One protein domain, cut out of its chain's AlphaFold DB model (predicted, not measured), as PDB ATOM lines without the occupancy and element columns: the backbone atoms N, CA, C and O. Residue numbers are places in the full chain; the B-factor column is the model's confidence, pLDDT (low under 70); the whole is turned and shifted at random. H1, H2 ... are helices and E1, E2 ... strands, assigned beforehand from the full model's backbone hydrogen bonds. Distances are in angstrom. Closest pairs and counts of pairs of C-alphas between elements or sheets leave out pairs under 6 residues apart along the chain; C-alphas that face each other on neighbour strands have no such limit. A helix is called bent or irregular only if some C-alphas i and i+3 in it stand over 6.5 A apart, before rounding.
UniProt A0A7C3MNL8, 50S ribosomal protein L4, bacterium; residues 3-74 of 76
ATOM      1  N   LYS A   3     242.220 239.972 233.187       69.19
ATOM      2  CA  LYS A   3     242.909 239.616 231.927       69.19
ATOM      3  C   LYS A   3     244.426 239.463 232.078       69.19
ATOM      4  O   LYS A   3     244.983 238.512 231.548       69.19
ATOM      5  N   ALA A   4     245.071 240.373 232.811       75.88
ATOM      6  CA  ALA A   4     246.518 240.330 233.026       75.88
ATOM      7  C   ALA A   4     246.935 239.095 233.845       75.88
ATOM      8  O   ALA A   4     247.888 238.418 233.483       75.88
ATOM      9  N   ALA A   5     246.170 238.754 234.890       71.56
ATOM     10  CA  ALA A   5     246.399 237.545 235.681       71.56
ATOM     11  C   ALA A   5     246.189 236.267 234.849       71.56
ATOM     12  O   ALA A   5     247.007 235.359 234.908       71.56
ATOM     13  N   SER A   6     245.150 236.220 234.006       72.44
ATOM     14  CA  SER A   6     244.920 235.083 233.103       72.44
ATOM     15  C   SER A   6     246.038 234.907 232.071       72.44
ATOM     16  O   SER A   6     246.457 233.784 231.818       72.44
ATOM     17  N   GLN A   7     246.539 235.998 231.484       80.25
ATOM     18  CA  GLN A   7     247.663 235.935 230.545       80.25
ATOM     19  C   GLN A   7     248.953 235.484 231.230       80.25
ATOM     20  O   GLN A   7     249.675 234.677 230.660       80.25
ATOM     21  N   PHE A   8     249.213 235.964 232.447       79.69
ATOM     22  CA  PHE A   8     250.365 235.541 233.238       79.69
ATOM     23  C   PHE A   8     250.319 234.043 233.563       79.69
ATOM     24  O   PHE A   8     251.288 233.338 233.307       79.69
ATOM     25  N   LEU A   9     249.178 233.536 234.040       76.81
ATOM     26  CA  LEU A   9     249.007 232.109 234.335       76.81
ATOM     27  C   LEU A   9     249.138 231.250 233.069       76.81
ATOM     28  O   LEU A   9     249.867 230.265 233.077       76.81
ATOM     29  N   LYS A  10     248.552 231.685 231.945       78.88
ATOM     30  CA  LYS A  10     248.737 231.017 230.645       78.88
ATOM     31  C   LYS A  10     250.186 231.031 230.161       78.88
ATOM     32  O   LYS A  10     250.626 230.049 229.576       78.88
ATOM     33  N   ALA A  11     250.922 232.120 230.382       82.19
ATOM     34  CA  ALA A  11     252.335 232.212 230.012       82.19
ATOM     35  C   ALA A  11     253.217 231.271 230.848       82.19
ATOM     36  O   ALA A  11     254.228 230.788 230.354       82.19
ATOM     37  N   LEU A  12     252.805 230.981 232.084       80.06
ATOM     38  CA  LEU A  12     253.421 229.964 232.937       80.06
ATOM     39  C   LEU A  12     252.995 228.531 232.575       80.06
ATOM     40  O   LEU A  12     253.454 227.593 233.215       80.06
ATOM     41  N   GLY A  13     252.128 228.354 231.572       79.19
ATOM     42  CA  GLY A  13     251.584 227.051 231.188       79.19
ATOM     43  C   GLY A  13     250.516 226.521 232.143       79.19
ATOM     44  O   GLY A  13     250.042 225.408 231.946       79.19
ATOM     45  N   LEU A  14     250.104 227.325 233.128       79.50
ATOM     46  CA  LEU A  14     249.207 226.883 234.180       79.50
ATOM     47  C   LEU A  14     247.776 226.818 233.651       79.50
ATOM     48  O   LEU A  14     247.173 227.847 233.327       79.50
ATOM     49  N   GLY A  15     247.251 225.602 233.540       75.44
ATOM     50  CA  GLY A  15     245.927 225.318 232.983       75.44
ATOM     51  C   GLY A  15     244.867 225.136 234.061       75.44
ATOM     52  O   GLY A  15     243.773 225.689 233.950       75.44
ATOM     53  N   HIS A  16     245.219 224.416 235.125       84.31
ATOM     54  CA  HIS A  16     244.338 224.096 236.242       84.31
ATOM     55  C   HIS A  16     245.144 224.141 237.539       84.31
ATOM     56  O   HIS A  16     245.802 223.183 237.935       84.31
ATOM     57  N   ALA A  17     245.131 225.312 238.176       87.88
ATOM     58  CA  ALA A  17     246.120 225.638 239.195       87.88
ATOM     59  C   ALA A  17     245.502 226.234 240.455       87.88
ATOM     60  O   ALA A  17     244.625 227.107 240.401       87.88
ATOM     61  N   LEU A  18     246.038 225.798 241.588       88.06
ATOM     62  CA  LEU A  18     245.819 226.377 242.897       88.06
ATOM     63  C   LEU A  18     246.863 227.464 243.148       88.06
ATOM     64  O   LEU A  18     248.062 227.202 243.174       88.06
ATOM     65  N   VAL A  19     246.416 228.692 243.372       87.00
ATOM     66  CA  VAL A  19     247.286 229.836 243.635       87.00
ATOM     67  C   VAL A  19     247.157 230.235 245.100       87.00
ATOM     68  O   VAL A  19     246.102 230.699 245.542       87.00
ATOM     69  N   VAL A  20     248.234 230.062 245.862       87.44
ATOM     70  CA  VAL A  20     248.271 230.385 247.291       87.44
ATOM     71  C   VAL A  20     248.990 231.711 247.484       87.44
ATOM     72  O   VAL A  20     250.146 231.876 247.093       87.44
ATOM     73  N   VAL A  21     248.293 232.671 248.087       85.00
ATOM     74  CA  VAL A  21     248.777 234.047 248.255       85.00
ATOM     75  C   VAL A  21     248.854 234.434 249.726       85.00
ATOM     76  O   VAL A  21     248.093 233.941 250.559       85.00
ATOM     77  N   GLY A  22     249.784 235.330 250.054       77.81
ATOM     78  CA  GLY A  22     249.839 235.961 251.371       77.81
ATOM     79  C   GLY A  22     248.761 237.037 251.514       77.81
ATOM     80  O   GLY A  22     248.227 237.531 250.520       77.81
ATOM     81  N   GLU A  23     248.457 237.442 252.750       69.88
ATOM     82  CA  GLU A  23     247.475 238.507 253.038       69.88
ATOM     83  C   GLU A  23     247.822 239.853 252.375       69.88
ATOM     84  O   GLU A  23     246.940 240.654 252.067       69.88
ATOM     85  N   GLU A  24     249.104 240.069 252.083       66.56
ATOM     86  CA  GLU A  24     249.631 241.278 251.446       66.56
ATOM     87  C   GLU A  24     249.230 241.408 249.961       66.56
ATOM     88  O   GLU A  24     249.211 242.514 249.421       66.56
ATOM     89  N   ASP A  25     248.810 240.318 249.306       69.31
ATOM     90  CA  ASP A  25     248.495 240.270 247.869       69.31
ATOM     91  C   ASP A  25     246.989 240.397 247.558       69.31
ATOM     92  O   ASP A  25     246.452 239.833 246.596       69.31
ATOM     93  N   ALA A  26     246.265 241.192 248.351       65.62
ATOM     94  CA  ALA A  26     244.809 241.350 248.248       65.62
ATOM     95  C   ALA A  26     244.317 241.817 246.857       65.62
ATOM     96  O   ALA A  26     243.220 241.452 246.421       65.62
ATOM     97  N   LEU A  27     245.113 242.611 246.132       68.19
ATOM     98  CA  LEU A  27     244.785 243.066 244.773       68.19
ATOM     99  C   LEU A  27     244.871 241.934 243.741       68.19
ATOM    100  O   LEU A  27     244.008 241.837 242.860       68.19
ATOM    101  N   PHE A  28     245.880 241.070 243.861       68.56
ATOM    102  CA  PHE A  28     246.053 239.911 242.995       68.56
ATOM    103  C   PHE A  28     245.004 238.841 243.313       68.56
ATOM    104  O   PHE A  28     244.325 238.366 242.402       68.56
ATOM    105  N   ALA A  29     244.736 238.592 244.600       68.00
ATOM    106  CA  ALA A  29     243.641 237.735 245.050       68.00
ATOM    107  C   ALA A  29     242.286 238.188 244.477       68.00
ATOM    108  O   ALA A  29     241.507 237.393 243.953       68.00
ATOM    109  N   ARG A  30     241.994 239.495 244.500       69.75
ATOM    110  CA  ARG A  30     240.774 240.051 243.892       69.75
ATOM    111  C   ARG A  30     240.719 239.856 242.378       69.75
ATOM    112  O   ARG A  30     239.642 239.600 241.853       69.75
ATOM    113  N   ALA A  31     241.844 239.997 241.682       65.62
ATOM    114  CA  ALA A  31     241.898 239.874 240.230       65.62
ATOM    115  C   ALA A  31     241.847 238.420 239.741       65.62
ATOM    116  O   ALA A  31     241.325 238.180 238.656       65.62
ATOM    117  N   ALA A  32     242.379 237.474 240.509       67.25
ATOM    118  CA  ALA A  32     242.486 236.080 240.105       67.25
ATOM    119  C   ALA A  32     241.302 235.214 240.579       67.25
ATOM    120  O   ALA A  32     241.011 234.207 239.946       67.25
ATOM    121  N   ARG A  33     240.539 235.641 241.600       66.88
ATOM    122  CA  ARG A  33     239.338 234.926 242.090       66.88
ATOM    123  C   ARG A  33     238.235 234.693 241.049       66.88
ATOM    124  O   ARG A  33     237.442 233.780 241.225       66.88
ATOM    125  N   ASN A  34     238.166 235.502 239.991       68.19
ATOM    126  CA  ASN A  34     237.152 235.354 238.935       68.19
ATOM    127  C   ASN A  34     237.608 234.444 237.778       68.19
ATOM    128  O   ASN A  34     236.927 234.374 236.755       68.19
ATOM    129  N   LEU A  35     238.774 233.801 237.877       71.25
ATOM    130  CA  LEU A  35     239.273 232.906 236.835       71.25
ATOM    131  C   LEU A  35     238.701 231.504 237.058       71.25
ATOM    132  O   LEU A  35     239.093 230.822 237.988       71.25
ATOM    133  N   ALA A  36     237.790 231.059 236.190       69.00
ATOM    134  CA  ALA A  36     237.071 229.793 236.371       69.00
ATOM    135  C   ALA A  36     237.973 228.542 236.446       69.00
ATOM    136  O   ALA A  36     237.591 227.562 237.072       69.00
ATOM    137  N   ALA A  37     239.155 228.573 235.822       76.56
ATOM    138  CA  ALA A  37     240.097 227.449 235.790       76.56
ATOM    139  C   ALA A  37     241.127 227.457 236.938       76.56
ATOM    140  O   ALA A  37     241.905 226.514 237.072       76.56
ATOM    141  N   HIS A  38     241.168 228.514 237.755       81.88
ATOM    142  CA  HIS A  38     242.171 228.662 238.808       81.88
ATOM    143  C   HIS A  38     241.513 229.074 240.115       81.88
ATOM    144  O   HIS A  38     240.682 229.981 240.153       81.88
ATOM    145  N   LYS A  39     241.940 228.469 241.219       84.50
ATOM    146  CA  LYS A  39     241.483 228.877 242.548       84.50
ATOM    147  C   LYS A  39     242.557 229.690 243.225       84.50
ATOM    148  O   LYS A  39     243.712 229.288 243.246       84.50
ATOM    149  N   VAL A  40     242.169 230.821 243.805       84.50
ATOM    150  CA  VAL A  40     243.090 231.667 244.569       84.50
ATOM    151  C   VAL A  40     242.612 231.759 246.001       84.50
ATOM    152  O   VAL A  40     241.471 232.159 246.244       84.50
ATOM    153  N   LEU A  41     243.482 231.393 246.940       85.38
ATOM    154  CA  LEU A  41     243.162 231.380 248.360       85.38
ATOM    155  C   LEU A  41     244.331 231.878 249.219       85.38
ATOM    156  O   LEU A  41     245.494 231.727 248.834       85.38
ATOM    157  N   PRO A  42     244.036 232.518 250.364       85.50
ATOM    158  CA  PRO A  42     245.064 232.902 251.316       85.50
ATOM    159  C   PRO A  42     245.642 231.666 252.013       85.50
ATOM    160  O   PRO A  42     244.957 230.651 252.138       85.50
ATOM    161  N   VAL A  43     246.860 231.778 252.548       84.00
ATOM    162  CA  VAL A  43     247.541 230.700 253.298       84.00
ATOM    163  C   VAL A  43     246.651 230.067 254.374       84.00
ATOM    164  O   VAL A  43     246.601 228.848 254.506       84.00
ATOM    165  N   GLY A  44     245.893 230.885 255.113       81.19
ATOM    166  CA  GLY A  44     244.990 230.403 256.162       81.19
ATOM    167  C   GLY A  44     243.795 229.580 255.662       81.19
ATOM    168  O   GLY A  44     243.195 228.860 256.453       81.19
ATOM    169  N   GLY A  45     243.448 229.674 254.375       81.62
ATOM    170  CA  GLY A  45     242.349 228.936 253.745       81.62
ATOM    171  C   GLY A  45     242.796 227.709 252.949       81.62
ATOM    172  O   GLY A  45     241.988 227.158 252.201       81.62
ATOM    173  N   LEU A  46     244.074 227.323 253.042       85.06
ATOM    174  CA  LEU A  46     244.615 226.169 252.332       85.06
ATOM    175  C   LEU A  46     244.047 224.871 252.914       85.06
ATOM    176  O   LEU A  46     244.227 224.581 254.095       85.06
ATOM    177  N   ASN A  47     243.407 224.077 252.056       85.56
ATOM    178  CA  ASN A  47     242.788 222.804 252.414       85.56
ATOM    179  C   ASN A  47     243.402 221.650 251.619       85.56
ATOM    180  O   ASN A  47     243.767 221.809 250.456       85.56
ATOM    181  N   VAL A  48     243.418 220.457 252.219       87.56
ATOM    182  CA  VAL A  48     243.920 219.226 251.577       87.56
ATOM    183  C   VAL A  48     243.138 218.892 250.306       87.56
ATOM    184  O   VAL A  48     243.732 218.503 249.307       87.56
ATOM    185  N   TYR A  49     241.816 219.095 250.314       89.50
ATOM    186  CA  TYR A  49     240.975 218.852 249.138       89.50
ATOM    187  C   TYR A  49     241.434 219.669 247.928       89.50
ATOM    188  O   TYR A  49     241.525 219.136 246.830       89.50
ATOM    189  N   ASP A  50     241.769 220.943 248.132       87.31
ATOM    190  CA  ASP A  50     242.212 221.806 247.040       87.31
ATOM    191  C   ASP A  50     243.573 221.355 246.506       87.31
ATOM    192  O   ASP A  50     243.761 221.273 245.299       87.31
ATOM    193  N   VAL A  51     244.497 220.983 247.391       86.81
ATOM    194  CA  VAL A  51     245.815 220.458 246.998       86.81
ATOM    195  C   VAL A  51     245.698 219.183 246.157       86.81
ATOM    196  O   VAL A  51     246.499 218.988 245.255       86.81
ATOM    197  N   MET A  52     244.710 218.325 246.429       88.44
ATOM    198  CA  MET A  52     244.481 217.107 245.639       88.44
ATOM    199  C   MET A  52     243.660 217.341 244.366       88.44
ATOM    200  O   MET A  52     243.718 216.527 243.452       88.44
ATOM    201  N   TYR A  53     242.847 218.397 244.328       88.62
ATOM    202  CA  TYR A  53     241.950 218.677 243.209       88.62
ATOM    203  C   TYR A  53     242.656 219.398 242.055       88.62
ATOM    204  O   TYR A  53     242.303 219.175 240.902       88.62
ATOM    205  N   TYR A  54     243.619 220.274 242.353       88.81
ATOM    206  CA  TYR A  54     244.371 221.013 241.335       88.81
ATOM    207  C   TYR A  54     245.663 220.288 240.960       88.81
ATOM    208  O   TYR A  54     246.381 219.803 241.829       88.81
ATOM    209  N   ASP A  55     245.976 220.274 239.666       87.88
ATOM    210  CA  ASP A  55     247.156 219.590 239.124       87.88
ATOM    211  C   ASP A  55     248.448 220.366 239.406       87.88
ATOM    212  O   ASP A  55     249.534 219.797 239.515       87.88
ATOM    213  N   GLU A  56     248.329 221.688 239.534       89.56
ATOM    214  CA  GLU A  56     249.455 222.600 239.678       89.56
ATOM    215  C   GLU A  56     249.255 223.528 240.875       89.56
ATOM    216  O   GLU A  56     248.145 223.984 241.159       89.56
ATOM    217  N   ILE A  57     250.347 223.863 241.567       88.19
ATOM    218  CA  ILE A  57     250.318 224.780 242.709       88.19
ATOM    219  C   ILE A  57     251.312 225.912 242.478       88.19
ATOM    220  O   ILE A  57     252.512 225.690 242.327       88.19
ATOM    221  N   LEU A  58     250.808 227.143 242.493       86.44
ATOM    222  CA  LEU A  58     251.598 228.362 242.405       86.44
ATOM    223  C   LEU A  58     251.593 229.070 243.759       86.44
ATOM    224  O   LEU A  58     250.543 229.448 244.277       86.44
ATOM    225  N   MET A  59     252.776 229.306 244.314       87.69
ATOM    226  CA  MET A  59     252.949 230.070 245.546       87.69
ATOM    227  C   MET A  59     254.274 230.827 245.531       87.69
ATOM    228  O   MET A  59     255.198 230.474 244.800       87.69
ATOM    229  N   THR A  60     254.377 231.875 246.346       86.88
ATOM    230  CA  THR A  60     255.647 232.584 246.546       86.88
ATOM    231  C   THR A  60     256.477 231.897 247.627       86.88
ATOM    232  O   THR A  60     255.940 231.248 248.524       86.88
ATOM    233  N   SER A  61     257.797 232.088 247.607       86.38
ATOM    234  CA  SER A  61     258.702 231.529 248.625       86.38
ATOM    235  C   SER A  61     258.351 232.004 250.043       86.38
ATOM    236  O   SER A  61     258.509 231.262 251.009       86.38
ATOM    237  N   LYS A  62     257.814 233.226 250.172       86.75
ATOM    238  CA  LYS A  62     257.299 233.764 251.440       86.75
ATOM    239  C   LYS A  62     256.103 232.953 251.951       86.75
ATOM    240  O   LYS A  62     256.052 232.629 253.131       86.75
ATOM    241  N   VAL A  63     255.169 232.612 251.063       85.50
ATOM    242  CA  VAL A  63     253.998 231.788 251.388       85.50
ATOM    243  C   VAL A  63     254.408 230.364 251.759       85.50
ATOM    244  O   VAL A  63     253.914 229.844 252.755       85.50
ATOM    245  N   ALA A  64     255.338 229.757 251.017       87.31
ATOM    246  CA  ALA A  64     255.849 228.423 251.332       87.31
ATOM    247  C   ALA A  64     256.406 228.361 252.765       87.31
ATOM    248  O   ALA A  64     256.003 227.507 253.550       87.31
ATOM    249  N   ARG A  65     257.224 229.348 253.150       87.19
ATOM    250  CA  ARG A  65     257.759 229.456 254.512       87.19
ATOM    251  C   ARG A  65     256.668 229.624 255.578       87.19
ATOM    252  O   ARG A  65     256.750 229.010 256.634       87.19
ATOM    253  N   GLN A  66     255.628 230.413 255.306       85.88
ATOM    254  CA  GLN A  66     254.492 230.555 256.231       85.88
ATOM    255  C   GLN A  66     253.731 229.235 256.425       85.88
ATOM    256  O   GLN A  66     253.268 228.945 257.529       85.88
ATOM    257  N   ILE A  67     253.598 228.431 255.365       85.75
ATOM    258  CA  ILE A  67     252.988 227.097 255.442       85.75
ATOM    259  C   ILE A  67     253.868 226.165 256.277       85.75
ATOM    260  O   ILE A  67     253.353 225.492 257.167       85.75
ATOM    261  N   GLU A  68     255.181 226.156 256.036       85.56
ATOM    262  CA  GLU A  68     256.142 225.366 256.815       85.56
ATOM    263  C   GLU A  68     256.100 225.725 258.303       85.56
ATOM    264  O   GLU A  68     255.977 224.835 259.140       85.56
ATOM    265  N   GLU A  69     256.120 227.014 258.646       85.31
ATOM    266  CA  GLU A  69     256.027 227.492 260.030       85.31
ATOM    267  C   GLU A  69     254.706 227.059 260.692       85.31
ATOM    268  O   GLU A  69     254.696 226.617 261.844       85.31
ATOM    269  N   ARG A  70     253.589 227.107 259.951       81.56
ATOM    270  CA  ARG A  70     252.273 226.660 260.430       81.56
ATOM    271  C   ARG A  70     252.205 225.145 260.643       81.56
ATOM    272  O   ARG A  70     251.589 224.708 261.612       81.56
ATOM    273  N   LEU A  71     252.803 224.349 259.757       79.75
ATOM    274  CA  LEU A  71     252.814 222.886 259.860       79.75
ATOM    275  C   LEU A  71     253.795 222.395 260.934       79.75
ATOM    276  O   LEU A  71     253.457 221.502 261.707       79.75
ATOM    277  N   ALA A  72     254.975 223.009 261.037       74.50
ATOM    278  CA  ALA A  72     255.968 222.686 262.059       74.50
ATOM    279  C   ALA A  72     255.506 223.092 263.472       74.50
ATOM    280  O   ALA A  72     255.807 222.401 264.444       74.50
ATOM    281  N   GLY A  73     254.723 224.170 263.596       58.84
ATOM    282  CA  GLY A  73     254.133 224.611 264.863       58.84
ATOM    283  C   GLY A  73     253.068 223.673 265.450       58.84
ATOM    284  O   GLY A  73     252.687 223.857 266.603       58.84
ATOM    285  N   GLY A  74     252.602 222.670 264.694       51.84
ATOM    286  CA  GLY A  74     251.632 221.663 265.144       51.84
ATOM    287  C   GLY A  74     252.239 220.455 265.871       51.84
ATOM    288  O   GLY A  74     251.497 219.567 266.280       51.84
TER     289      GLY A  74
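AT A GLANCE: This is residues 3 to 74 of the 76 residues of the protein "50S ribosomal protein L4" of bacterium (UniProt A0A7C3MNL8). A small three-stranded sheet has H2 over one face, while H1 and H4 lie toward opposite ends of the longest axis and H3 only grazes the sheet. The printed part has 72 residues, with four named helices and three named strands in the order H1, E1, H2, E2, H3, E3, H4. The sheet order is E2, E1, E3, all parallel, and the class is mixed, helices and strands. The whole is compact, with a radius of gyration of the C-alphas of 12.1 A and spans of 38 by 25 by 18 A.

IN THESE COORDINATES: Find C-alpha 3 at (242.909, 239.616, 231.927), where H1 begins; it runs to residue 11, 12.1 A on. Next come E1, residues 17 to 21, and H2, residues 23 to 32, 14.1 A long. H2 is irregular: C-alphas 24 and 27 are 8.4 A apart. Read on to E2, residues 38 to 42, 13.5 A long, H3, residues 48 to 53, and E3, residues 56 to 59. H4, residues 61 to 72, is 16.3 A long and ends at C-alpha 72 (255.968, 222.686, 262.059).

HOW THE PARTS SIT: Start at E1, the inner strand: N 19 and O 39 of E2 are 2.8 A apart, and N 18 and O 56 of E3 2.8 A, within hydrogen-bond range. E1, H2, E2 form a strand-helix-strand unit, a helix between two parallel neighbour strands, with a right-handed crossover; E2, H3, E3 form a split one, E1 between its strands, also right-handed. H2 on one face makes two layers, helix on sheet, at a height over the sheet of 8.2 A; the closest C-alphas of H2 and E2, Ala 29 and Val 40, are 6.1 A apart. H1 touches H2, the closest C-alphas being Ala 5 and Ala 32 at 6.1 A, about perpendicular at 87 degrees. H1 only grazes the sheet with residues 6 to 9, H3 with 50 to 53, H4 with 62 to 67. Every O i to N i+4 pair is within range in H1, H3 and H4, and 4 of 6 in H2.

THE WHOLE: The C-alphas farthest apart, Lys 3 and Gly 74, are 38.8 A apart. The printed part has no cut, and its links between named elements are tight. Look for pLDDT under 70 at residue 3, residues 23 to 34, residue 36 and residues 73 to 74.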